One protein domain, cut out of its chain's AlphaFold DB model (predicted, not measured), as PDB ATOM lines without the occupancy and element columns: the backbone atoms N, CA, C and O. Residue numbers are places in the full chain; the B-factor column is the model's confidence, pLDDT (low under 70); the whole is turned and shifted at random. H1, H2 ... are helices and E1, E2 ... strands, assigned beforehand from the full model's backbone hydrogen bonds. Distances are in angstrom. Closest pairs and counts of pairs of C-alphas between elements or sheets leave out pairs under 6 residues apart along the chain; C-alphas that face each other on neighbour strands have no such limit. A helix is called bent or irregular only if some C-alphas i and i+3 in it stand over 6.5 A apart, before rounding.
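AT A GLANCE: This is residues 94 to 277 of the 696 residues of an uncharacterized protein of Rhizobium azooxidifex (UniProt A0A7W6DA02). A long arm, the helical hairpin of H1 and H2, extends from one end of a head made of two small sheets face to face, a sandwich with its strands crossed. In the head, the sheet E4 E3 E6 E7 is curled like part of a barrel, with the short helices H3 and H4 on it; E1 E2 E5 make the other sheet. The printed part has 184 residues, with four named helices and seven named strands in the order E1 E2 H1 H2 E3 E4 E5 H3 E6 H4 E7; both sheets are antiparallel and the class is mixed. The whole is extended, with a radius of gyration of the C-alphas of 26.7 A and spans of 93 by 31 by 26 A, the length coming from the arm.

IN THESE COORDINATES: E1, residues 94 to 98, begins at C-alpha 94 (-36.335, 1.137, -30.298), and E2 is residues 107 to 113. H1, residues 118 to 147, is 42.7 A long, and H2, residues 152 to 176, is 36.0 A long, beginning at C-alpha 152 (5.234, 26.391, 8.818). E3 is residues 183 to 189, E4 residues 192 to 201, E5 residues 208 to 213 and H3 residues 223 to 231. E6, residues 243 to 252, is 29.1 A long. H4 is residues 261 to 264, and E7, residues 269 to 274, ends at C-alpha 274 (-57.420, -1.062, -34.120).

HOW THE PARTS SIT: The larger sheet is strongly twisted, and E4 bends by 86 degrees at residue 196. In the hairpin E3 and E4, N 185 and O 199 are 2.8 A apart, within hydrogen-bond range, as are N 188 and O 249 of E3 and E6, 2.8 A, and N 246 and O 271 of E6 and E7, 2.8 A. E6 is staggered, pairing with E7 over residues 243 to 248 and with E3 over 248 to 252. H3 is on this sheet at a height of 8.7 A, its closest C-alphas to E4 being Ala 224 and Phe 196, 6.8 A. H4 is on it at 5.9 A; the closest C-alphas of H4 and E6 are Glu 261 and Ser 251, 4.8 A. The two sheets of the sandwich, a pair of sheets face to face, have strands at 44 degrees. In the smaller sheet, N 95 and O 111 of the hairpin E1 and E2 are 2.8 A apart, and N 110 and O 210 of E2 and E5 2.9 A, both within hydrogen-bond range. H1 and H2 touch at a shallow tilt of 18 degrees, opposite ways, with the C-alphas of Leu 142 and Pro 158 closest, 5.1 A; neither is on a sheet. H1 has a kink of 38 degrees near residue 125 and is only just irregular, C-alphas 121 and 124 being 6.8 A apart. Every O i to N i+4 pair is within hydrogen-bond range in H3, 24 of 26 in H1 and 19 of 21 in H2; H4 is too short for one.

THE WHOLE: The two C-alphas farthest apart are those of Gly 149 and Leu 237, 93.0 A. Residues 147 to 153 stand free. The printed part has no cut, and the link H3 to E6 is long, with 11 residues. The mean pLDDT of the printed part is 86.6, and residues 253 to 257 are under 70.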
ATOM      1  N   ILE A  94     -35.166   1.801 -30.867       92.94
ATOM      2  CA  ILE A  94     -36.335   1.137 -30.298       92.94
ATOM      3  C   ILE A  94     -36.009  -0.356 -30.188       92.94
ATOM      4  O   ILE A  94     -35.551  -0.996 -31.130       92.94
ATOM      5  N   VAL A  95     -36.168  -0.912 -28.996       92.25
ATOM      6  CA  VAL A  95     -35.917  -2.333 -28.745       92.25
ATOM      7  C   VAL A  95     -37.166  -3.143 -29.066       92.25
ATOM      8  O   VAL A  95     -37.069  -4.177 -29.715       92.25
ATOM      9  N   ASP A  96     -38.327  -2.662 -28.617       91.69
ATOM     10  CA  ASP A  96     -39.617  -3.311 -28.842       91.69
ATOM     11  C   ASP A  96     -40.779  -2.321 -28.645       91.69
ATOM     12  O   ASP A  96     -40.626  -1.298 -27.963       91.69
ATOM     13  N   VAL A  97     -41.945  -2.633 -29.215       93.50
ATOM     14  CA  VAL A  97     -43.183  -1.848 -29.096       93.50
ATOM     15  C   VAL A  97     -44.346  -2.768 -28.754       93.50
ATOM     16  O   VAL A  97     -44.618  -3.733 -29.462       93.50
ATOM     17  N   MET A  98     -45.067  -2.451 -27.677       92.56
ATOM     18  CA  MET A  98     -46.171  -3.275 -27.189       92.56
ATOM     19  C   MET A  98     -47.346  -2.418 -26.703       92.56
ATOM     20  O   MET A  98     -47.126  -1.355 -26.124       92.56
ATOM     21  N   PRO A  99     -48.590  -2.896 -26.839       92.38
ATOM     22  CA  PRO A  99     -48.958  -4.139 -27.515       92.38
ATOM     23  C   PRO A  99     -48.819  -4.010 -29.045       92.38
ATOM     24  O   PRO A  99     -48.876  -2.911 -29.589       92.38
ATOM     25  N   GLU A 100     -48.673  -5.138 -29.748       90.00
ATOM     26  CA  GLU A 100     -48.612  -5.161 -31.224       90.00
ATOM     27  C   GLU A 100     -49.900  -4.605 -31.857       90.00
ATOM     28  O   GLU A 100     -49.880  -4.036 -32.949       90.00
ATOM     29  N   VAL A 101     -51.028  -4.743 -31.152       90.00
ATOM     30  CA  VAL A 101     -52.327  -4.187 -31.529       90.00
ATOM     31  C   VAL A 101     -52.881  -3.372 -30.365       90.00
ATOM     32  O   VAL A 101     -53.040  -3.903 -29.269       90.00
ATOM     33  N   THR A 102     -53.206  -2.104 -30.609       90.25
ATOM     34  CA  THR A 102     -53.755  -1.176 -29.607       90.25
ATOM     35  C   THR A 102     -54.925  -0.372 -30.171       90.25
ATOM     36  O   THR A 102     -55.119  -0.335 -31.382       90.25
ATOM     37  N   GLU A 103     -55.699   0.284 -29.313       86.69
ATOM     38  CA  GLU A 103     -56.754   1.228 -29.709       86.69
ATOM     39  C   GLU A 103     -56.278   2.678 -29.533       86.69
ATOM     40  O   GLU A 103     -55.405   2.947 -28.697       86.69
ATOM     41  N   PRO A 104     -56.867   3.638 -30.269       82.88
ATOM     42  CA  PRO A 104     -56.700   5.051 -29.954       82.88
ATOM     43  C   PRO A 104     -57.075   5.329 -28.485       82.88
ATOM     44  O   PRO A 104     -58.014   4.742 -27.952       82.88
ATOM     45  N   GLY A 105     -56.317   6.185 -27.798       81.25
ATOM     46  CA  GLY A 105     -56.537   6.516 -26.386       81.25
ATOM     47  C   GLY A 105     -55.892   5.561 -25.372       81.25
ATOM     48  O   GLY A 105     -55.759   5.926 -24.204       81.25
ATOM     49  N   ARG A 106     -55.458   4.356 -25.776       88.69
ATOM     50  CA  ARG A 106     -54.862   3.361 -24.863       88.69
ATOM     51  C   ARG A 106     -53.370   3.586 -24.633       88.69
ATOM     52  O   ARG A 106     -52.679   4.232 -25.421       88.69
ATOM     53  N   ASN A 107     -52.866   3.020 -23.538       90.62
ATOM     54  CA  ASN A 107     -51.443   3.048 -23.221       90.62
ATOM     55  C   ASN A 107     -50.632   2.157 -24.162       90.62
ATOM     56  O   ASN A 107     -51.028   1.034 -24.477       90.62
ATOM     57  N   ILE A 108     -49.469   2.662 -24.558       93.12
ATOM     58  CA  ILE A 108     -48.443   1.925 -25.282       93.12
ATOM     59  C   ILE A 108     -47.157   1.908 -24.450       93.12
ATOM     60  O   ILE A 108     -46.846   2.852 -23.718       93.12
ATOM     61  N   CYS A 109     -46.424   0.807 -24.542       94.38
ATOM     62  CA  CYS A 109     -45.112   0.609 -23.953       94.38
ATOM     63  C   CYS A 109     -44.077   0.514 -25.068       94.38
ATOM     64  O   CYS A 109     -44.145  -0.367 -25.922       94.38
ATOM     65  N   ILE A 110     -43.095   1.405 -25.033       94.62
ATOM     66  CA  ILE A 110     -41.963   1.390 -25.953       94.62
ATOM     67  C   ILE A 110     -40.715   1.118 -25.135       94.62
ATOM     68  O   ILE A 110     -40.427   1.826 -24.166       94.62
ATOM     69  N   LEU A 111     -39.972   0.090 -25.519       94.69
ATOM     70  CA  LEU A 111     -38.661  -0.181 -24.956       94.69
ATOM     71  C   LEU A 111     -37.623   0.560 -25.789       94.69
ATOM     72  O   LEU A 111     -37.578   0.411 -27.007       94.69
ATOM     73  N   VAL A 112     -36.797   1.371 -25.139       94.56
ATOM     74  CA  VAL A 112     -35.773   2.191 -25.799       94.56
ATOM     75  C   VAL A 112     -34.425   1.993 -25.133       94.56
ATOM     76  O   VAL A 112     -34.359   1.706 -23.937       94.56
ATOM     77  N   ALA A 113     -33.355   2.171 -25.898       93.75
ATOM     78  CA  ALA A 113     -31.983   2.096 -25.411       93.75
ATOM     79  C   ALA A 113     -31.095   3.131 -26.123       93.75
ATOM     80  O   ALA A 113     -31.521   3.745 -27.108       93.75
ATOM     81  N   GLY A 114     -29.897   3.376 -25.581       91.69
ATOM     82  CA  GLY A 114     -28.953   4.343 -26.151       91.69
ATOM     83  C   GLY A 114     -29.425   5.801 -26.082       91.69
ATOM     84  O   GLY A 114     -29.126   6.598 -26.970       91.69
ATOM     85  N   VAL A 115     -30.188   6.178 -25.045       91.88
ATOM     86  CA  VAL A 115     -30.698   7.558 -24.894       91.88
ATOM     87  C   VAL A 115     -29.555   8.554 -24.687       91.88
ATOM     88  O   VAL A 115     -29.597   9.663 -25.224       91.88
ATOM     89  N   VAL A 116     -28.523   8.142 -23.952       90.94
ATOM     90  CA  VAL A 116     -27.240   8.842 -23.799       90.94
ATOM     91  C   VAL A 116     -26.104   7.827 -23.899       90.94
ATOM     92  O   VAL A 116     -26.320   6.635 -23.683       90.94
ATOM     93  N   SER A 117     -24.897   8.291 -24.217       90.06
ATOM     94  CA  SER A 117     -23.724   7.416 -24.261       90.06
ATOM     95  C   SER A 117     -23.310   6.957 -22.862       90.06
ATOM     96  O   SER A 117     -23.534   7.653 -21.865       90.06
ATOM     97  N   ARG A 118     -22.637   5.806 -22.791       86.88
ATOM     98  CA  ARG A 118     -22.037   5.294 -21.558       86.88
ATOM     99  C   ARG A 118     -21.017   6.269 -20.981       86.88
ATOM    100  O   ARG A 118     -20.963   6.440 -19.770       86.88
ATOM    101  N   GLU A 119     -20.276   6.962 -21.844       84.88
ATOM    102  CA  GLU A 119     -19.341   8.011 -21.438       84.88
ATOM    103  C   GLU A 119     -20.055   9.128 -20.671       84.88
ATOM    104  O   GLU A 119     -19.599   9.509 -19.599       84.88
ATOM    105  N   THR A 120     -21.216   9.585 -21.146       82.75
ATOM    106  CA  THR A 120     -22.028  10.611 -20.466       82.75
ATOM    107  C   THR A 120     -22.552  10.132 -19.107       82.75
ATOM    108  O   THR A 120     -22.640  10.912 -18.158       82.75
ATOM    109  N   VAL A 121     -22.900   8.846 -18.989       81.50
ATOM    110  CA  VAL A 121     -23.349   8.247 -17.719       81.50
ATOM    111  C   VAL A 121     -22.183   8.129 -16.734       81.50
ATOM    112  O   VAL A 121     -22.307   8.511 -15.568       81.50
ATOM    113  N   ASP A 122     -21.036   7.644 -17.208       84.06
ATOM    114  CA  ASP A 122     -19.846   7.403 -16.396       84.06
ATOM    115  C   ASP A 122     -19.031   8.688 -16.142       84.06
ATOM    116  O   ASP A 122     -18.193   8.702 -15.243       84.06
ATOM    117  N   GLU A 123     -19.294   9.800 -16.843       82.88
ATOM    118  CA  GLU A 123     -18.599  11.089 -16.676       82.88
ATOM    119  C   GLU A 123     -18.607  11.554 -15.213       82.88
ATOM    120  O   GLU A 123     -17.586  12.001 -14.684       82.88
ATOM    121  N   ARG A 124     -19.733  11.377 -14.505       76.81
ATOM    122  CA  ARG A 124     -19.835  11.717 -13.075       76.81
ATOM    123  C   ARG A 124     -18.944  10.827 -12.209       76.81
ATOM    124  O   ARG A 124     -18.280  11.335 -11.305       76.81
ATOM    125  N   GLN A 125     -18.889   9.527 -12.503       81.56
ATOM    126  CA  GLN A 125     -18.021   8.571 -11.808       81.56
ATOM    127  C   GLN A 125     -16.543   8.888 -12.067       81.56
ATOM    128  O   GLN A 125     -15.752   8.984 -11.129       81.56
ATOM    129  N   ASN A 126     -16.186   9.129 -13.329       84.31
ATOM    130  CA  ASN A 126     -14.838   9.486 -13.752       84.31
ATOM    131  C   ASN A 126     -14.379  10.808 -13.127       84.31
ATOM    132  O   ASN A 126     -13.222  10.920 -12.715       84.31
ATOM    133  N   ASN A 127     -15.272  11.794 -12.993       86.12
ATOM    134  CA  ASN A 127     -14.975  13.047 -12.305       86.12
ATOM    135  C   ASN A 127     -14.675  12.799 -10.818       86.12
ATOM    136  O   ASN A 127     -13.647  13.263 -10.332       86.12
ATOM    137  N   VAL A 128     -15.481  11.993 -10.113       88.31
ATOM    138  CA  VAL A 128     -15.203  11.615  -8.711       88.31
ATOM    139  C   VAL A 128     -13.845  10.924  -8.583       88.31
ATOM    140  O   VAL A 128     -13.013  11.391  -7.808       88.31
ATOM    141  N   THR A 129     -13.560   9.899  -9.389       89.75
ATOM    142  CA  THR A 129     -12.264   9.195  -9.360       89.75
ATOM    143  C   THR A 129     -11.091  10.128  -9.679       89.75
ATOM    144  O   THR A 129     -10.021  10.027  -9.079       89.75
ATOM    145  N   THR A 130     -11.278  11.085 -10.590       91.69
ATOM    146  CA  THR A 130     -10.264  12.104 -10.904       91.69
ATOM    147  C   THR A 130     -10.006  13.024  -9.708       91.69
ATOM    148  O   THR A 130      -8.851  13.348  -9.422       91.69
ATOM    149  N   ARG A 131     -11.052  13.419  -8.970       92.44
ATOM    150  CA  ARG A 131     -10.925  14.232  -7.748       92.44
ATOM    151  C   ARG A 131     -10.337  13.449  -6.574       92.44
ATOM    152  O   ARG A 131      -9.583  14.036  -5.806       92.44
ATOM    153  N   GLU A 132     -10.598  12.147  -6.471       93.38
ATOM    154  CA  GLU A 132      -9.965  11.267  -5.474       93.38
ATOM    155  C   GLU A 132      -8.452  11.180  -5.694       93.38
ATOM    156  O   GLU A 132      -7.687  11.478  -4.781       93.38
ATOM    157  N   ARG A 133      -8.001  10.935  -6.933       92.69
ATOM    158  CA  ARG A 133      -6.562  10.963  -7.265       92.69
ATOM    159  C   ARG A 133      -5.923  12.331  -7.008       92.69
ATOM    160  O   ARG A 133      -4.761  12.413  -6.616       92.69
ATOM    161  N   ALA A 134      -6.657  13.422  -7.240       92.06
ATOM    162  CA  ALA A 134      -6.171  14.774  -6.960       92.06
ATOM    163  C   ALA A 134      -6.026  15.052  -5.452       92.06
ATOM    164  O   ALA A 134      -5.105  15.774  -5.054       92.06
ATOM    165  N   LEU A 135      -6.904  14.474  -4.624       94.69
ATOM    166  CA  LEU A 135      -6.794  14.512  -3.167       94.69
ATOM    167  C   LEU A 135      -5.566  13.723  -2.697       94.69
ATOM    168  O   LEU A 135      -4.717  14.311  -2.034       94.69
ATOM    169  N   GLU A 136      -5.410  12.470  -3.132       94.44
ATOM    170  CA  GLU A 136      -4.245  11.628  -2.803       94.44
ATOM    171  C   GLU A 136      -2.922  12.313  -3.186       94.44
ATOM    172  O   GLU A 136      -1.983  12.391  -2.394       94.44
ATOM    173  N   ALA A 137      -2.855  12.902  -4.385       93.75
ATOM    174  CA  ALA A 137      -1.676  13.638  -4.838       93.75
ATOM    175  C   ALA A 137      -1.398  14.907  -4.011       93.75
ATOM    176  O   ALA A 137      -0.243  15.319  -3.880       93.75
ATOM    177  N   SER A 138      -2.438  15.557  -3.477       92.00
ATOM    178  CA  SER A 138      -2.294  16.737  -2.614       92.00
ATOM    179  C   SER A 138      -1.850  16.347  -1.203       92.00
ATOM    180  O   SER A 138      -0.988  17.019  -0.636       92.00
ATOM    181  N   GLU A 139      -2.364  15.235  -0.672       93.38
ATOM    182  CA  GLU A 139      -1.971  14.673   0.626       93.38
ATOM    183  C   GLU A 139      -0.515  14.190   0.610       93.38
ATOM    184  O   GLU A 139       0.257  14.572   1.487       93.38
ATOM    185  N   ALA A 140      -0.077  13.498  -0.448       92.44
ATOM    186  CA  ALA A 140       1.322  13.095  -0.609       92.44
ATOM    187  C   ALA A 140       2.291  14.297  -0.681       92.44
ATOM    188  O   ALA A 140       3.418  14.242  -0.184       92.44
ATOM    189  N   ARG A 141       1.870  15.420  -1.287       90.12
ATOM    190  CA  ARG A 141       2.661  16.668  -1.310       90.12
ATOM    191  C   ARG A 141       2.762  17.313   0.069       90.12
ATOM    192  O   ARG A 141       3.811  17.877   0.381       90.12
ATOM    193  N   LEU A 142       1.689  17.256   0.858       90.00
ATOM    194  CA  LEU A 142       1.680  17.729   2.238       90.00
ATOM    195  C   LEU A 142       2.604  16.862   3.105       90.00
ATOM    196  O   LEU A 142       3.496  17.408   3.743       90.00
ATOM    197  N   GLU A 143       2.474  15.534   3.038       91.25
ATOM    198  CA  GLU A 143       3.316  14.580   3.777       91.25
ATOM    199  C   GLU A 143       4.804  14.757   3.453       91.25
ATOM    200  O   GLU A 143       5.642  14.822   4.357       91.25
ATOM    201  N   LYS A 144       5.141  14.928   2.170       91.00
ATOM    202  CA  LYS A 144       6.513  15.219   1.750       91.00
ATOM    203  C   LYS A 144       7.025  16.539   2.334       91.00
ATOM    204  O   LYS A 144       8.129  16.577   2.862       91.00
ATOM    205  N   ALA A 145       6.230  17.610   2.283       85.19
ATOM    206  CA  ALA A 145       6.623  18.902   2.849       85.19
ATOM    207  C   ALA A 145       6.827  18.844   4.375       85.19
ATOM    208  O   ALA A 145       7.720  19.517   4.894       85.19
ATOM    209  N   THR A 146       6.035  18.029   5.078       85.25
ATOM    210  CA  THR A 146       6.189  17.764   6.515       85.25
ATOM    211  C   THR A 146       7.446  16.943   6.807       85.25
ATOM    212  O   THR A 146       8.194  17.281   7.721       85.25
ATOM    213  N   THR A 147       7.716  15.905   6.012       87.25
ATOM    214  CA  THR A 147       8.882  15.016   6.177       87.25
ATOM    215  C   THR A 147      10.200  15.729   5.859       87.25
ATOM    216  O   THR A 147      11.195  15.518   6.548       87.25
ATOM    217  N   ASP A 148      10.197  16.639   4.880       88.00
ATOM    218  CA  ASP A 148      11.352  17.465   4.501       88.00
ATOM    219  C   ASP A 148      11.670  18.578   5.534       88.00
ATOM    220  O   ASP A 148      12.611  19.349   5.342       88.00
ATOM    221  N   GLY A 149      10.899  18.700   6.627       81.56
ATOM    222  CA  GLY A 149      11.157  19.652   7.716       81.56
ATOM    223  C   GLY A 149      10.949  21.124   7.342       81.56
ATOM    224  O   GLY A 149      11.591  22.008   7.912       81.56
ATOM    225  N   LYS A 150      10.081  21.409   6.363       83.81
ATOM    226  CA  LYS A 150       9.850  22.774   5.870       83.81
ATOM    227  C   LYS A 150       9.224  23.688   6.939       83.81
ATOM    228  O   LYS A 150       8.434  23.225   7.762       83.81
ATOM    229  N   PRO A 151       9.528  25.000   6.928       80.75
ATOM    230  CA  PRO A 151       8.941  25.950   7.869       80.75
ATOM    231  C   PRO A 151       7.418  26.054   7.693       80.75
ATOM    232  O   PRO A 151       6.890  25.891   6.594       80.75
ATOM    233  N   ALA A 152       6.702  26.379   8.776       75.44
ATOM    234  CA  ALA A 152       5.234  26.391   8.818       75.44
ATOM    235  C   ALA A 152       4.573  27.257   7.725       75.44
ATOM    236  O   ALA A 152       3.506  26.902   7.225       75.44
ATOM    237  N   SER A 153       5.226  28.347   7.303       76.94
ATOM    238  CA  SER A 153       4.771  29.215   6.209       76.94
ATOM    239  C   SER A 153       4.767  28.531   4.835       76.94
ATOM    240  O   SER A 153       3.964  28.890   3.974       76.94
ATOM    241  N   GLU A 154       5.623  27.527   4.615       77.62
ATOM    242  CA  GLU A 154       5.658  26.732   3.380       77.62
ATOM    243  C   GLU A 154       4.680  25.547   3.403       77.62
ATOM    244  O   GLU A 154       4.271  25.087   2.337       77.62
ATOM    245  N   ILE A 155       4.258  25.087   4.588       81.75
ATOM    246  CA  ILE A 155       3.290  23.986   4.773       81.75
ATOM    247  C   ILE A 155       1.843  24.456   4.531       81.75
ATOM    248  O   ILE A 155       1.004  23.682   4.065       81.75
ATOM    249  N   THR A 156       1.543  25.743   4.745       86.25
ATOM    250  CA  THR A 156       0.198  26.316   4.537       86.25
ATOM    251  C   THR A 156      -0.315  26.143   3.103       86.25
ATOM    252  O   THR A 156      -1.502  25.914   2.882       86.25
ATOM    253  N   ARG A 157       0.567  26.224   2.100       85.38
ATOM    254  CA  ARG A 157       0.174  26.099   0.688       85.38
ATOM    255  C   ARG A 157      -0.264  24.667   0.321       85.38
ATOM    256  O   ARG A 157      -1.337  24.539  -0.269       85.38
ATOM    257  N   PRO A 158       0.497  23.602   0.651       85.00
ATOM    258  CA  PRO A 158       0.029  22.218   0.555       85.00
ATOM    259  C   PRO A 158      -1.252  21.948   1.355       85.00
ATOM    260  O   PRO A 158      -2.149  21.289   0.837       85.00
ATOM    261  N   GLN A 159      -1.378  22.510   2.563       89.31
ATOM    262  CA  GLN A 159      -2.570  22.344   3.404       89.31
ATOM    263  C   GLN A 159      -3.835  22.888   2.718       89.31
ATOM    264  O   GLN A 159      -4.803  22.155   2.534       89.31
ATOM    265  N   ASN A 160      -3.791  24.128   2.220       91.25
ATOM    266  CA  ASN A 160      -4.907  24.736   1.486       91.25
ATOM    267  C   ASN A 160      -5.280  23.947   0.216       91.25
ATOM    268  O   ASN A 160      -6.436  23.957  -0.209       91.25
ATOM    269  N   ALA A 161      -4.310  23.275  -0.416       90.81
ATOM    270  CA  ALA A 161      -4.567  22.421  -1.573       90.81
ATOM    271  C   ALA A 161      -5.335  21.144  -1.189       90.81
ATOM    272  O   ALA A 161      -6.238  20.753  -1.927       90.81
ATOM    273  N   VAL A 162      -5.031  20.538  -0.034       92.75
ATOM    274  CA  VAL A 162      -5.789  19.398   0.516       92.75
ATOM    275  C   VAL A 162      -7.213  19.819   0.875       92.75
ATOM    276  O   VAL A 162      -8.159  19.142   0.478       92.75
ATOM    277  N   ASP A 163      -7.389  20.955   1.553       92.81
ATOM    278  CA  ASP A 163      -8.720  21.446   1.935       92.81
ATOM    279  C   ASP A 163      -9.585  21.743   0.699       92.81
ATOM    280  O   ASP A 163     -10.751  21.342   0.634       92.81
ATOM    281  N   LYS A 164      -8.991  22.353  -0.337       94.12
ATOM    282  CA  LYS A 164      -9.651  22.552  -1.633       94.12
ATOM    283  C   LYS A 164      -9.996  21.223  -2.311       94.12
ATOM    284  O   LYS A 164     -11.114  21.069  -2.789       94.12
ATOM    285  N   ALA A 165      -9.076  20.258  -2.346       91.56
ATOM    286  CA  ALA A 165      -9.327  18.954  -2.958       91.56
ATOM    287  C   ALA A 165     -10.444  18.179  -2.236       91.56
ATOM    288  O   ALA A 165     -11.270  17.549  -2.896       91.56
ATOM    289  N   LYS A 166     -10.535  18.279  -0.901       94.50
ATOM    290  CA  LYS A 166     -11.647  17.719  -0.113       94.50
ATOM    291  C   LYS A 166     -12.983  18.385  -0.444       94.50
ATOM    292  O   LYS A 166     -13.976  17.677  -0.595       94.50
ATOM    293  N   ALA A 167     -13.012  19.712  -0.585       93.94
ATOM    294  CA  ALA A 167     -14.215  20.453  -0.973       93.94
ATOM    295  C   ALA A 167     -14.664  20.147  -2.417       93.94
ATOM    296  O   ALA A 167     -15.853  19.954  -2.680       93.94
ATOM    297  N   ASP A 168     -13.721  20.042  -3.355       91.44
ATOM    298  CA  ASP A 168     -14.005  19.651  -4.740       91.44
ATOM    299  C   ASP A 168     -14.536  18.208  -4.804       91.44
ATOM    300  O   ASP A 168     -15.491  17.926  -5.531       91.44
ATOM    301  N   LEU A 169     -13.954  17.288  -4.022       92.56
ATOM    302  CA  LEU A 169     -14.397  15.897  -3.946       92.56
ATOM    303  C   LEU A 169     -15.792  15.767  -3.323       92.56
ATOM    304  O   LEU A 169     -16.615  15.009  -3.836       92.56
ATOM    305  N   SER A 170     -16.083  16.497  -2.242       90.38
ATOM    306  CA  SER A 170     -17.418  16.485  -1.631       90.38
ATOM    307  C   SER A 170     -18.475  17.040  -2.589       90.38
ATOM    308  O   SER A 170     -19.552  16.458  -2.712       90.38
ATOM    309  N   THR A 171     -18.134  18.089  -3.344       90.50
ATOM    310  CA  THR A 171     -18.988  18.649  -4.399       90.50
ATOM    311  C   THR A 171     -19.224  17.633  -5.520       90.50
ATOM    312  O   THR A 171     -20.365  17.412  -5.919       90.50
ATOM    313  N   ALA A 172     -18.176  16.950  -5.994       87.62
ATOM    314  CA  ALA A 172     -18.301  15.918  -7.024       87.62
ATOM    315  C   ALA A 172     -19.163  14.728  -6.559       87.62
ATOM    316  O   ALA A 172     -20.035  14.277  -7.302       87.62
ATOM    317  N   LYS A 173     -18.990  14.267  -5.311       88.44
ATOM    318  CA  LYS A 173     -19.822  13.208  -4.707       88.44
ATOM    319  C   LYS A 173     -21.284  13.638  -4.550       88.44
ATOM    320  O   LYS A 173     -22.178  12.835  -4.795       88.44
ATOM    321  N   ALA A 174     -21.546  14.903  -4.220       86.00
ATOM    322  CA  ALA A 174     -22.907  15.443  -4.165       86.00
ATOM    323  C   ALA A 174     -23.583  15.518  -5.550       86.00
ATOM    324  O   ALA A 174     -24.789  15.322  -5.663       86.00
ATOM    325  N   VAL A 175     -22.820  15.770  -6.621       82.94
ATOM    326  CA  VAL A 175     -23.336  15.756  -8.004       82.94
ATOM    327  C   VAL A 175     -23.580  14.327  -8.504       82.94
ATOM    328  O   VAL A 175     -24.540  14.087  -9.237       82.94
ATOM    329  N   GLN A 176     -22.748  13.369  -8.094       81.19
ATOM    330  CA  GLN A 176     -22.882  11.952  -8.444       81.19
ATOM    331  C   GLN A 176     -24.176  11.325  -7.907       81.19
ATOM    332  O   GLN A 176     -24.783  10.508  -8.593       81.19
ATOM    333  N   THR A 177     -24.618  11.703  -6.703       76.75
ATOM    334  CA  THR A 177     -25.846  11.159  -6.095       76.75
ATOM    335  C   THR A 177     -27.126  11.721  -6.708       76.75
ATOM    336  O   THR A 177     -28.193  11.126  -6.548       76.75
ATOM    337  N   LYS A 178     -27.048  12.847  -7.429       79.62
ATOM    338  CA  LYS A 178     -28.195  13.400  -8.151       79.62
ATOM    339  C   LYS A 178     -28.478  12.523  -9.382       79.62
ATOM    340  O   LYS A 178     -27.543  12.241 -10.128       79.62
ATOM    341  N   PRO A 179     -29.727  12.113  -9.666       73.50
ATOM    342  CA  PRO A 179     -30.046  11.485 -10.948       73.50
ATOM    343  C   PRO A 179     -29.737  12.448 -12.106       73.50
ATOM    344  O   PRO A 179     -29.750  13.671 -11.931       73.50
ATOM    345  N   LEU A 180     -29.389  11.919 -13.282       81.94
ATOM    346  CA  LEU A 180     -29.316  12.742 -14.490       81.94
ATOM    347  C   LEU A 180     -30.715  13.267 -14.836       81.94
ATOM    348  O   LEU A 180     -31.713  12.577 -14.611       81.94
ATOM    349  N   ASP A 181     -30.769  14.488 -15.364       85.94
ATOM    350  CA  ASP A 181     -32.033  15.088 -15.772       85.94
ATOM    351  C   ASP A 181     -32.645  14.257 -16.920       85.94
ATOM    352  O   ASP A 181     -31.906  13.771 -17.787       85.94
ATOM    353  N   PRO A 182     -33.971  14.025 -16.922       88.88
ATOM    354  CA  PRO A 182     -34.627  13.292 -17.995       88.88
ATOM    355  C   PRO A 182     -34.414  13.957 -19.358       88.88
ATOM    356  O   PRO A 182     -34.451  15.181 -19.480       88.88
ATOM    357  N   VAL A 183     -34.221  13.136 -20.386       90.81
ATOM    358  CA  VAL A 183     -34.105  13.570 -21.777       90.81
ATOM    359  C   VAL A 183     -35.499  13.558 -22.399       90.81
ATOM    360  O   VAL A 183     -36.107  12.485 -22.490       90.81
ATOM    361  N   PRO A 184     -36.019  14.705 -22.857       91.50
ATOM    362  CA  PRO A 184     -37.284  14.731 -23.563       91.50
ATOM    363  C   PRO A 184     -37.105  14.148 -24.969       91.50
ATOM    364  O   PRO A 184     -36.167  14.487 -25.699       91.50
ATOM    365  N   LEU A 185     -38.025  13.270 -25.354       91.88
ATOM    366  CA  LEU A 185     -38.098  12.639 -26.664       91.88
ATOM    367  C   LEU A 185     -39.407  13.034 -27.350       91.88
ATOM    368  O   LEU A 185     -40.494  12.893 -26.784       91.88
ATOM    369  N   SER A 186     -39.292  13.507 -28.586       91.00
ATOM    370  CA  SER A 186     -40.417  13.766 -29.480       91.00
ATOM    371  C   SER A 186     -40.828  12.480 -30.189       91.00
ATOM    372  O   SER A 186     -39.972  11.738 -30.683       91.00
ATOM    373  N   VAL A 187     -42.137  12.234 -30.259       91.38
ATOM    374  CA  VAL A 187     -42.711  11.041 -30.891       91.38
ATOM    375  C   VAL A 187     -43.151  11.355 -32.319       91.38
ATOM    376  O   VAL A 187     -43.821  12.355 -32.578       91.38
ATOM    377  N   TYR A 188     -42.792  10.474 -33.246       91.19
ATOM    378  CA  TYR A 188     -43.196  10.507 -34.646       91.19
ATOM    379  C   TYR A 188     -44.052   9.276 -34.939       91.19
ATOM    380  O   TYR A 188     -43.675   8.172 -34.549       91.19
ATOM    381  N   LEU A 189     -45.175   9.453 -35.636       91.31
ATOM    382  CA  LEU A 189     -46.013   8.356 -36.128       91.31
ATOM    383  C   LEU A 189     -46.128   8.460 -37.652       91.31
ATOM    384  O   LEU A 189     -46.562   9.493 -38.162       91.31
ATOM    385  N   ASN A 190     -45.739   7.408 -38.377       89.81
ATOM    386  CA  ASN A 190     -45.619   7.401 -39.842       89.81
ATOM    387  C   ASN A 190     -44.869   8.644 -40.361       89.81
ATOM    388  O   ASN A 190     -45.395   9.386 -41.189       89.81
ATOM    389  N   ASP A 191     -43.692   8.914 -39.785       86.44
ATOM    390  CA  ASP A 191     -42.825  10.071 -40.072       86.44
ATOM    391  C   ASP A 191     -43.424  11.462 -39.790       86.44
ATOM    392  O   ASP A 191     -42.769  12.480 -40.008       86.44
ATOM    393  N   ASN A 192     -44.631  11.546 -39.226       88.50
ATOM    394  CA  ASN A 192     -45.233  12.813 -38.825       88.50
ATOM    395  C   ASN A 192     -45.005  13.075 -37.336       88.50
ATOM    396  O   ASN A 192     -45.298  12.224 -36.493       88.50
ATOM    397  N   LEU A 193     -44.527  14.275 -37.005       88.25
ATOM    398  CA  LEU A 193     -44.322  14.705 -35.623       88.25
ATOM    399  C   LEU A 193     -45.667  14.829 -34.893       88.25
ATOM    400  O   LEU A 193     -46.493  15.679 -35.233       88.25
ATOM    401  N   ALA A 194     -45.855  14.037 -33.840       88.06
ATOM    402  CA  ALA A 194     -46.969  14.194 -32.920       88.06
ATOM    403  C   ALA A 194     -46.605  15.261 -31.877       88.06
ATOM    404  O   ALA A 194     -46.137  14.952 -30.785       88.06
ATOM    405  N   SER A 195     -46.801  16.540 -32.211       83.06
ATOM    406  CA  SER A 195     -46.366  17.681 -31.381       83.06
ATOM    407  C   SER A 195     -46.956  17.703 -29.964       83.06
ATOM    408  O   SER A 195     -46.414  18.356 -29.077       83.06
ATOM    409  N   PHE A 196     -48.070  17.007 -29.753       83.62
ATOM    410  CA  PHE A 196     -48.748  16.865 -28.465       83.62
ATOM    411  C   PHE A 196     -48.202  15.700 -27.614       83.62
ATOM    412  O   PHE A 196     -48.544  15.596 -26.440       83.62
ATOM    413  N   LEU A 197     -47.343  14.838 -28.174       86.88
ATOM    414  CA  LEU A 197     -46.725  13.702 -27.488       86.88
ATOM    415  C   LEU A 197     -45.229  13.962 -27.284       86.88
ATOM    416  O   LEU A 197     -44.410  13.805 -28.189       86.88
ATOM    417  N   THR A 198     -44.869  14.337 -26.058       86.75
ATOM    418  CA  THR A 198     -43.474  14.389 -25.600       86.75
ATOM    419  C   THR A 198     -43.308  13.449 -24.419       86.75
ATOM    420  O   THR A 198     -44.070  13.515 -23.456       86.75
ATOM    421  N   VAL A 199     -42.306  12.576 -24.488       91.31
ATOM    422  CA  VAL A 199     -42.062  11.545 -23.476       91.31
ATOM    423  C   VAL A 199     -40.716  11.795 -22.815       91.31
ATOM    424  O   VAL A 199     -39.741  12.116 -23.483       91.31
ATOM    425  N   GLN A 200     -40.654  11.653 -21.495       91.62
ATOM    426  CA  GLN A 200     -39.423  11.848 -20.732       91.62
ATOM    427  C   GLN A 200     -38.706  10.509 -20.549       91.62
ATOM    428  O   GLN A 200     -39.226   9.612 -19.885       91.62
ATOM    429  N   ALA A 201     -37.512  10.378 -21.120       92.50
ATOM    430  CA  ALA A 201     -36.651   9.218 -20.932       92.50
ATOM    431  C   ALA A 201     -35.604   9.490 -19.848       92.50
ATOM    432  O   ALA A 201     -35.104  10.603 -19.702       92.50
ATOM    433  N   ARG A 202     -35.225   8.469 -19.081       91.06
ATOM    434  CA  ARG A 202     -34.070   8.569 -18.182       91.06
ATOM    435  C   ARG A 202     -32.799   8.663 -19.022       91.06
ATOM    436  O   ARG A 202     -32.647   7.936 -20.000       91.06
ATOM    437  N   ALA A 203     -31.869   9.520 -18.620       90.06
ATOM    438  CA  ALA A 203     -30.548   9.605 -19.232       90.06
ATOM    439  C   ALA A 203     -29.691   8.385 -18.834       90.06
ATOM    440  O   ALA A 203     -28.863   8.451 -17.928       90.06
ATOM    441  N   THR A 204     -29.935   7.250 -19.489       90.38
ATOM    442  CA  THR A 204     -29.154   6.013 -19.378       90.38
ATOM    443  C   THR A 204     -28.940   5.390 -20.760       90.38
ATOM    444  O   THR A 204     -29.744   5.586 -21.672       90.38
ATOM    445  N   ASP A 205     -27.848   4.646 -20.898       90.00
ATOM    446  CA  ASP A 205     -27.528   3.771 -22.027       90.00
ATOM    447  C   ASP A 205     -28.401   2.502 -22.045       90.00
ATOM    448  O   ASP A 205     -28.713   1.973 -23.109       90.00
ATOM    449  N   GLN A 206     -28.835   2.036 -20.871       90.75
ATOM    450  CA  GLN A 206     -29.535   0.763 -20.690       90.75
ATOM    451  C   GLN A 206     -30.969   0.773 -21.243       90.75
ATOM    452  O   GLN A 206     -31.624   1.817 -21.331       90.75
ATOM    453  N   VAL A 207     -31.491  -0.427 -21.526       93.75
ATOM    454  CA  VAL A 207     -32.887  -0.620 -21.944       93.75
ATOM    455  C   VAL A 207     -33.841  -0.108 -20.865       93.75
ATOM    456  O   VAL A 207     -33.834  -0.567 -19.718       93.75
ATOM    457  N   GLN A 208     -34.719   0.811 -21.249       93.88
ATOM    458  CA  GLN A 208     -35.730   1.402 -20.382       93.88
ATOM    459  C   GLN A 208     -37.108   1.379 -21.038       93.88
ATOM    460  O   GLN A 208     -37.240   1.438 -22.258       93.88
ATOM    461  N   ARG A 209     -38.147   1.322 -20.204       94.00
ATOM    462  CA  ARG A 209     -39.541   1.404 -20.640       94.00
ATOM    463  C   ARG A 209     -40.046   2.843 -20.660       94.00
ATOM    464  O   ARG A 209     -39.862   3.578 -19.690       94.00
ATOM    465  N   LEU A 210     -40.747   3.191 -21.728       93.56
ATOM    466  CA  LEU A 210     -41.553   4.396 -21.860       93.56
ATOM    467  C   LEU A 210     -43.015   3.966 -21.970       93.56
ATOM    468  O   LEU A 210     -43.394   3.333 -22.948       93.56
ATOM    469  N   TYR A 211     -43.816   4.276 -20.954       92.25
ATOM    470  CA  TYR A 211     -45.227   3.896 -20.887       92.25
ATOM    471  C   TYR A 211     -46.088   5.155 -20.877       92.25
ATOM    472  O   TYR A 211     -45.983   5.957 -19.947       92.25
ATOM    473  N   PHE A 212     -46.899   5.350 -21.914       91.06
ATOM    474  CA  PHE A 212     -47.717   6.553 -22.072       91.06
ATOM    475  C   PHE A 212     -48.981   6.281 -22.905       91.06
ATOM    476  O   PHE A 212     -48.976   5.375 -23.741       91.06
ATOM    477  N   PRO A 213     -50.066   7.051 -22.707       89.44
ATOM    478  CA  PRO A 213     -51.280   6.936 -23.510       89.44
ATOM    479  C   PRO A 213     -51.096   7.540 -24.903       89.44
ATOM    480  O   PRO A 213     -50.567   8.643 -25.052       89.44
ATOM    481  N   LEU A 214     -51.611   6.856 -25.925       87.12
ATOM    482  CA  LEU A 214     -51.840   7.435 -27.248       87.12
ATOM    483  C   LEU A 214     -53.057   8.359 -27.177       87.12
ATOM    484  O   LEU A 214     -54.154   7.987 -27.574       87.12
ATOM    485  N   TRP A 215     -52.880   9.549 -26.609       77.00
ATOM    486  CA  TRP A 215     -53.985  10.466 -26.351       77.00
ATOM    487  C   TRP A 215     -54.702  10.905 -27.638       77.00
ATOM    488  O   TRP A 215     -54.077  11.413 -28.575       77.00
ATOM    489  N   THR A 216     -56.025  10.745 -27.649       74.56
ATOM    490  CA  THR A 216     -56.946  11.299 -28.646       74.56
ATOM    491  C   THR A 216     -57.837  12.345 -27.974       74.56
ATOM    492  O   THR A 216     -58.471  12.020 -26.969       74.56
ATOM    493  N   PRO A 217     -57.913  13.581 -28.494       79.62
ATOM    494  CA  PRO A 217     -58.837  14.581 -27.968       79.62
ATOM    495  C   PRO A 217     -60.292  14.138 -28.143       79.62
ATOM    496  O   PRO A 217     -60.624  13.492 -29.134       79.62
ATOM    497  N   GLU A 218     -61.169  14.540 -27.224       79.94
ATOM    498  CA  GLU A 218     -62.622  14.309 -27.333       79.94
ATOM    499  C   GLU A 218     -63.321  15.345 -28.240       79.94
ATOM    500  O   GLU A 218     -64.471  15.152 -28.654       79.94
ATOM    501  N   ASP A 219     -62.621  16.446 -28.550       81.62
ATOM    502  CA  ASP A 219     -63.089  17.565 -29.366       81.62
ATOM    503  C   ASP A 219     -62.564  17.468 -30.811       81.62
ATOM    504  O   ASP A 219     -61.357  17.409 -31.081       81.62
ATOM    505  N   ALA A 220     -63.484  17.488 -31.776       78.81
ATOM    506  CA  ALA A 220     -63.176  17.429 -33.202       78.81
ATOM    507  C   ALA A 220     -62.393  18.649 -33.741       78.81
ATOM    508  O   ALA A 220     -61.808  18.574 -34.836       78.81
ATOM    509  N   SER A 221     -62.391  19.765 -33.006       80.50
ATOM    510  CA  SER A 221     -61.719  21.019 -33.367       80.50
ATOM    511  C   SER A 221     -60.242  21.081 -32.951       80.50
ATOM    512  O   SER A 221     -59.496  21.898 -33.500       80.50
ATOM    513  N   ASP A 222     -59.795  20.183 -32.068       84.06
ATOM    514  CA  ASP A 222     -58.416  20.137 -31.573       84.06
ATOM    515  C   ASP A 222     -57.401  19.881 -32.712       84.06
ATOM    516  O   ASP A 222     -57.641  19.127 -33.668       84.06
ATOM    517  N   ALA A 223     -56.229  20.517 -32.620       79.94
ATOM    518  CA  ALA A 223     -55.121  20.322 -33.549       79.94
ATOM    519  C   ALA A 223     -54.637  18.860 -33.579       79.94
ATOM    520  O   ALA A 223     -54.354  18.334 -34.659       79.94
ATOM    521  N   ALA A 224     -54.612  18.174 -32.434       84.44
ATOM    522  CA  ALA A 224     -54.273  16.756 -32.357       84.44
ATOM    523  C   ALA A 224     -55.315  15.875 -33.075       84.44
ATOM    524  O   ALA A 224     -54.955  14.875 -33.699       84.44
ATOM    525  N   THR A 225     -56.589  16.279 -33.121       85.31
ATOM    526  CA  THR A 225     -57.624  15.559 -33.884       85.31
ATOM    527  C   THR A 225     -57.388  15.640 -35.393       85.31
ATOM    528  O   THR A 225     -57.698  14.702 -36.131       85.31
ATOM    529  N   LYS A 226     -56.817  16.741 -35.904       86.56
ATOM    530  CA  LYS A 226     -56.401  16.822 -37.320       86.56
ATOM    531  C   LYS A 226     -55.292  15.818 -37.628       86.56
ATOM    532  O   LYS A 226     -55.377  15.134 -38.643       86.56
ATOM    533  N   PHE A 227     -54.310  15.702 -36.736       89.25
ATOM    534  CA  PHE A 227     -53.236  14.722 -36.863       89.25
ATOM    535  C   PHE A 227     -53.783  13.284 -36.907       89.25
ATOM    536  O   PHE A 227     -53.482  12.544 -37.841       89.25
ATOM    537  N   TRP A 228     -54.656  12.910 -35.964       88.44
ATOM    538  CA  TRP A 228     -55.254  11.570 -35.923       88.44
ATOM    539  C   TRP A 228     -56.126  11.258 -37.143       88.44
ATOM    540  O   TRP A 228     -56.055  10.151 -37.675       88.44
ATOM    541  N   ARG A 229     -56.905  12.228 -37.636       87.56
ATOM    542  CA  ARG A 229     -57.704  12.054 -38.860       87.56
ATOM    543  C   ARG A 229     -56.843  11.767 -40.081       87.56
ATOM    544  O   ARG A 229     -57.209  10.903 -40.869       87.56
ATOM    545  N   GLU A 230     -55.714  12.457 -40.231       89.25
ATOM    546  CA  GLU A 230     -54.808  12.200 -41.353       89.25
ATOM    547  C   GLU A 230     -54.102  10.845 -41.198       89.25
ATOM    548  O   GLU A 230     -54.012  10.083 -42.159       89.25
ATOM    549  N   LEU A 231     -53.690  10.491 -39.975       89.00
ATOM    550  CA  LEU A 231     -53.046   9.206 -39.688       89.00
ATOM    551  C   LEU A 231     -53.967   8.007 -39.979       89.00
ATOM    552  O   LEU A 231     -53.521   6.995 -40.532       89.00
ATOM    553  N   LEU A 232     -55.247   8.123 -39.612       89.06
ATOM    554  CA  LEU A 232     -56.268   7.077 -39.748       89.06
ATOM    555  C   LEU A 232     -57.078   7.190 -41.048       89.06
ATOM    556  O   LEU A 232     -58.058   6.467 -41.248       89.06
ATOM    557  N   ARG A 233     -56.683   8.082 -41.954       88.31
ATOM    558  CA  ARG A 233     -57.426   8.340 -43.181       88.31
ATOM    559  C   ARG A 233     -57.532   7.091 -44.052       88.31
ATOM    560  O   ARG A 233     -56.540   6.443 -44.381       88.31
ATOM    561  N   GLY A 234     -58.752   6.777 -44.478       84.81
ATOM    562  CA  GLY A 234     -59.047   5.644 -45.354       84.81
ATOM    563  C   GLY A 234     -59.064   4.279 -44.668       84.81
ATOM    564  O   GLY A 234     -59.290   3.288 -45.357       84.81
ATOM    565  N   VAL A 235     -58.898   4.209 -43.342       85.88
ATOM    566  CA  VAL A 235     -58.923   2.939 -42.592       85.88
ATOM    567  C   VAL A 235     -60.252   2.198 -42.734       85.88
ATOM    568  O   VAL A 235     -60.282   0.968 -42.779       85.88
ATOM    569  N   ALA A 236     -61.361   2.929 -42.875       77.25
ATOM    570  CA  ALA A 236     -62.663   2.305 -43.080       77.25
ATOM    571  C   ALA A 236     -62.848   1.667 -44.462       77.25
ATOM    572  O   ALA A 236     -63.877   1.054 -44.707       77.25
ATOM    573  N   LEU A 237     -61.894   1.831 -45.378       77.19
ATOM    574  CA  LEU A 237     -61.933   1.265 -46.727       77.19
ATOM    575  C   LEU A 237     -60.666   0.450 -47.047       77.19
ATOM    576  O   LEU A 237     -60.526  -0.027 -48.170       77.19
ATOM    577  N   SER A 238     -59.733   0.310 -46.098       78.44
ATOM    578  CA  SER A 238     -58.473  -0.416 -46.294       78.44
ATOM    579  C   SER A 238     -58.581  -1.884 -45.895       78.44
ATOM    580  O   SER A 238     -59.316  -2.223 -44.973       78.44
ATOM    581  N   GLU A 239     -57.780  -2.748 -46.518       75.94
ATOM    582  CA  GLU A 239     -57.532  -4.110 -46.037       75.94
ATOM    583  C   GLU A 239     -56.233  -4.142 -45.205       75.94
ATOM    584  O   GLU A 239     -55.207  -3.665 -45.696       75.94
ATOM    585  N   PRO A 240     -56.227  -4.694 -43.972       80.00
ATOM    586  CA  PRO A 240     -57.364  -5.243 -43.224       80.00
ATOM    587  C   PRO A 240     -58.318  -4.165 -42.670       80.00
ATOM    588  O   PRO A 240     -57.891  -3.139 -42.143       80.00
ATOM    589  N   PHE A 241     -59.626  -4.433 -42.760       82.69
ATOM    590  CA  PHE A 241     -60.696  -3.491 -42.405       82.69
ATOM    591  C   PHE A 241     -60.624  -3.048 -40.941       82.69
ATOM    592  O   PHE A 241     -60.513  -3.885 -40.040       82.69
ATOM    593  N   GLY A 242     -60.693  -1.733 -40.705       83.06
ATOM    594  CA  GLY A 242     -60.695  -1.158 -39.355       83.06
ATOM    595  C   GLY A 242     -59.333  -1.165 -38.649       83.06
ATOM    596  O   GLY A 242     -59.261  -0.814 -37.471       83.06
ATOM    597  N   LYS A 243     -58.249  -1.546 -39.340       89.38
ATOM    598  CA  LYS A 243     -56.889  -1.604 -38.788       89.38
ATOM    599  C   LYS A 243     -55.914  -0.750 -39.594       89.38
ATOM    600  O   LYS A 243     -55.996  -0.678 -40.817       89.38
ATOM    601  N   ARG A 244     -54.945  -0.142 -38.908       89.69
ATOM    602  CA  ARG A 244     -53.876   0.653 -39.524       89.69
ATOM    603  C   ARG A 244     -52.527   0.282 -38.940       89.69
ATOM    604  O   ARG A 244     -52.342   0.383 -37.734       89.69
ATOM    605  N   HIS A 245     -51.578  -0.091 -39.787       90.69
ATOM    606  CA  HIS A 245     -50.185  -0.186 -39.362       90.69
ATOM    607  C   HIS A 245     -49.611   1.219 -39.182       90.69
ATOM    608  O   HIS A 245     -49.790   2.087 -40.043       90.69
ATOM    609  N   VAL A 246     -48.969   1.433 -38.040       91.56
ATOM    610  CA  VAL A 246     -48.330   2.688 -37.672       91.56
ATOM    611  C   VAL A 246     -46.898   2.398 -37.265       91.56
ATOM    612  O   VAL A 246     -46.624   1.583 -36.382       91.56
ATOM    613  N   ASP A 247     -45.998   3.092 -37.936       92.12
ATOM    614  CA  ASP A 247     -44.584   3.116 -37.636       92.12
ATOM    615  C   ASP A 247     -44.338   4.210 -36.589       92.12
ATOM    616  O   ASP A 247     -44.806   5.340 -36.739       92.12
ATOM    617  N   ILE A 248     -43.640   3.878 -35.507       92.12
ATOM    618  CA  ILE A 248     -43.282   4.801 -34.435       92.12
ATOM    619  C   ILE A 248     -41.786   5.064 -34.442       92.12
ATOM    620  O   ILE A 248     -40.961   4.150 -34.487       92.12
ATOM    621  N   GLY A 249     -41.448   6.344 -34.370       91.81
ATOM    622  CA  GLY A 249     -40.084   6.814 -34.257       91.81
ATOM    623  C   GLY A 249     -39.930   7.802 -33.114       91.81
ATOM    624  O   GLY A 249     -40.858   8.510 -32.729       91.81
ATOM    625  N   LEU A 250     -38.723   7.849 -32.572       92.06
ATOM    626  CA  LEU A 250     -38.314   8.785 -31.539       92.06
ATOM    627  C   LEU A 250     -37.159   9.646 -32.036       92.06
ATOM    628  O   LEU A 250     -36.309   9.192 -32.812       92.06
ATOM    629  N   SER A 251     -37.137  10.882 -31.555       91.00
ATOM    630  CA  SER A 251     -36.015  11.796 -31.710       91.00
ATOM    631  C   SER A 251     -35.828  12.612 -30.443       91.00
ATOM    632  O   SER A 251     -36.797  13.000 -29.793       91.00
ATOM    633  N   ARG A 252     -34.579  12.941 -30.127       89.94
ATOM    634  CA  ARG A 252     -34.274  13.980 -29.139       89.94
ATOM    635  C   ARG A 252     -34.803  15.331 -29.654       89.94
ATOM    636  O   ARG A 252     -34.747  15.584 -30.861       89.94
ATOM    637  N   VAL A 253     -35.348  16.158 -28.752       67.94
ATOM    638  CA  VAL A 253     -36.112  17.403 -29.048       67.94
ATOM    639  C   VAL A 253     -35.356  18.420 -29.923       67.94
ATOM    640  O   VAL A 253     -35.969  19.287 -30.535       67.94
ATOM    641  N   GLU A 254     -34.038  18.294 -30.065       58.84
ATOM    642  CA  GLU A 254     -33.214  19.182 -30.895       58.84
ATOM    643  C   GLU A 254     -33.233  18.855 -32.403       58.84
ATOM    644  O   GLU A 254     -32.654  19.595 -33.199       58.84
ATOM    645  N   SER A 255     -33.890  17.774 -32.844       57.34
ATOM    646  CA  SER A 255     -33.920  17.415 -34.269       57.34
ATOM    647  C   SER A 255     -35.085  18.087 -35.005       57.34
ATOM    648  O   SER A 255     -36.240  17.708 -34.840       57.34
ATOM    649  N   THR A 256     -34.772  19.036 -35.890       56.69
ATOM    650  CA  THR A 256     -35.707  19.646 -36.862       56.69
ATOM    651  C   THR A 256     -35.949  18.775 -38.103       56.69
ATOM    652  O   THR A 256     -36.493  19.237 -39.105       56.69
ATOM    653  N   ALA A 257     -35.495  17.523 -38.078       65.56
ATOM    654  CA  ALA A 257     -35.532  16.638 -39.228       65.56
ATOM    655  C   ALA A 257     -36.939  16.074 -39.471       65.56
ATOM    656  O   ALA A 257     -37.641  15.701 -38.539       65.56
ATOM    657  N   SER A 258     -37.306  15.924 -40.744       71.38
ATOM    658  CA  SER A 258     -38.581  15.331 -41.170       71.38
ATOM    659  C   SER A 258     -38.691  13.824 -40.915       71.38
ATOM    660  O   SER A 258     -39.746  13.251 -41.136       71.38
ATOM    661  N   VAL A 259     -37.597  13.176 -40.510       80.50
ATOM    662  CA  VAL A 259     -37.510  11.734 -40.247       80.50
ATOM    663  C   VAL A 259     -36.973  11.548 -38.827       80.50
ATOM    664  O   VAL A 259     -35.995  12.222 -38.476       80.50
ATOM    665  N   PRO A 260     -37.549  10.652 -38.009       85.62
ATOM    666  CA  PRO A 260     -37.083  10.431 -36.647       85.62
ATOM    667  C   PRO A 260     -35.660   9.857 -36.606       85.62
ATOM    668  O   PRO A 260     -35.200   9.170 -37.517       85.62
ATOM    669  N   GLU A 261     -34.942  10.135 -35.520       84.50
ATOM    670  CA  GLU A 261     -33.557   9.692 -35.322       84.50
ATOM    671  C   GLU A 261     -33.416   8.165 -35.353       84.50
ATOM    672  O   GLU A 261     -32.548   7.622 -36.029       84.50
ATOM    673  N   THR A 262     -34.340   7.484 -34.688       83.31
ATOM    674  CA  THR A 262     -34.480   6.017 -34.696       83.31
ATOM    675  C   THR A 262     -34.643   5.436 -36.110       83.31
ATOM    676  O   THR A 262     -33.952   4.481 -36.467       83.31
ATOM    677  N   ALA A 263     -35.447   6.075 -36.970       81.00
ATOM    678  CA  ALA A 263     -35.601   5.673 -38.371       81.00
ATOM    679  C   ALA A 263     -34.321   5.849 -39.194       81.00
ATOM    680  O   ALA A 263     -33.998   4.984 -40.008       81.00
ATOM    681  N   ARG A 264     -33.548   6.919 -38.955       77.06
ATOM    682  CA  ARG A 264     -32.236   7.105 -39.605       77.06
ATOM    683  C   ARG A 264     -31.252   5.984 -39.267       77.06
ATOM    684  O   ARG A 264     -30.405   5.659 -40.093       77.06
ATOM    685  N   ASN A 265     -31.404   5.370 -38.096       76.94
ATOM    686  CA  ASN A 265     -30.601   4.234 -37.648       76.94
ATOM    687  C   ASN A 265     -31.155   2.877 -38.133       76.94
ATOM    688  O   ASN A 265     -30.668   1.833 -37.709       76.94
ATOM    689  N   GLY A 266     -32.179   2.872 -38.998       76.75
ATOM    690  CA  GLY A 266     -32.815   1.656 -39.514       76.75
ATOM    691  C   GLY A 266     -33.680   0.916 -38.489       76.75
ATOM    692  O   GLY A 266     -34.039  -0.237 -38.718       76.75
ATOM    693  N   ASN A 267     -34.010   1.556 -37.364       79.19
ATOM    694  CA  ASN A 267     -34.733   0.944 -36.259       79.19
ATOM    695  C   ASN A 267     -36.049   1.703 -36.018       79.19
ATOM    696  O   ASN A 267     -36.084   2.724 -35.336       79.19
ATOM    697  N   ILE A 268     -37.125   1.210 -36.632       81.19
ATOM    698  CA  ILE A 268     -38.475   1.771 -36.525       81.19
ATOM    699  C   ILE A 268     -39.358   0.735 -35.847       81.19
ATOM    700  O   ILE A 268     -39.431  -0.412 -36.290       81.19
ATOM    701  N   GLY A 269     -40.032   1.143 -34.776       86.31
ATOM    702  CA  GLY A 269     -41.022   0.298 -34.130       86.31
ATOM    703  C   GLY A 269     -42.299   0.267 -34.962       86.31
ATOM    704  O   GLY A 269     -42.685   1.285 -35.527       86.31
ATOM    705  N   ARG A 270     -42.988  -0.871 -35.027       90.50
ATOM    706  CA  ARG A 270     -44.277  -0.973 -35.719       90.50
ATOM    707  C   ARG A 270     -45.324  -1.539 -34.784       90.50
ATOM    708  O   ARG A 270     -45.076  -2.515 -34.089       90.50
ATOM    709  N   PHE A 271     -46.505  -0.946 -34.818       92.12
ATOM    710  CA  PHE A 271     -47.681  -1.465 -34.139       92.12
ATOM    711  C   PHE A 271     -48.920  -1.231 -35.002       92.12
ATOM    712  O   PHE A 271     -48.883  -0.543 -36.025       92.12
ATOM    713  N   THR A 272     -50.029  -1.849 -34.628       91.44
ATOM    714  CA  THR A 272     -51.289  -1.755 -35.358       91.44
ATOM    715  C   THR A 272     -52.322  -1.052 -34.500       91.44
ATOM    716  O   THR A 272     -52.625  -1.484 -33.392       91.44
ATOM    717  N   ILE A 273     -52.911   0.010 -35.038       90.12
ATOM    718  CA  ILE A 273     -54.058   0.672 -34.432       90.12
ATOM    719  C   ILE A 273     -55.326  -0.021 -34.912       90.12
ATOM    720  O   ILE A 273     -55.614  -0.073 -36.109       90.12
ATOM    721  N   TYR A 274     -56.070  -0.564 -33.961       88.25
ATOM    722  CA  TYR A 274     -57.420  -1.062 -34.120       88.25
ATOM    723  C   TYR A 274     -58.385   0.103 -33.918       88.25
ATOM    724  O   TYR A 274     -58.594   0.544 -32.794       88.25
ATOM    725  N   VAL A 275     -58.918   0.647 -35.012       87.06
ATOM    726  CA  VAL A 275     -59.815   1.809 -34.951       87.06
ATOM    727  C   VAL A 275     -61.224   1.349 -34.622       87.06
ATOM    728  O   VAL A 275     -61.847   1.862 -33.705       87.06
ATOM    729  N   PHE A 276     -61.732   0.356 -35.350       85.12
ATOM    730  CA  PHE A 276     -63.070  -0.154 -35.098       85.12
ATOM    731  C   PHE A 276     -63.218  -1.611 -35.531       85.12
ATOM    732  O   PHE A 276     -62.514  -2.118 -36.407       85.12
ATOM    733  N   SER A 277     -64.187  -2.281 -34.914       84.50
ATOM    734  CA  SER A 277     -64.542  -3.661 -35.220       84.50
ATOM    735  C   SER A 277     -65.531  -3.744 -36.393       84.50
ATOM    736  O   SER A 277     -66.495  -2.975 -36.430       84.50
TER     737      SER A 277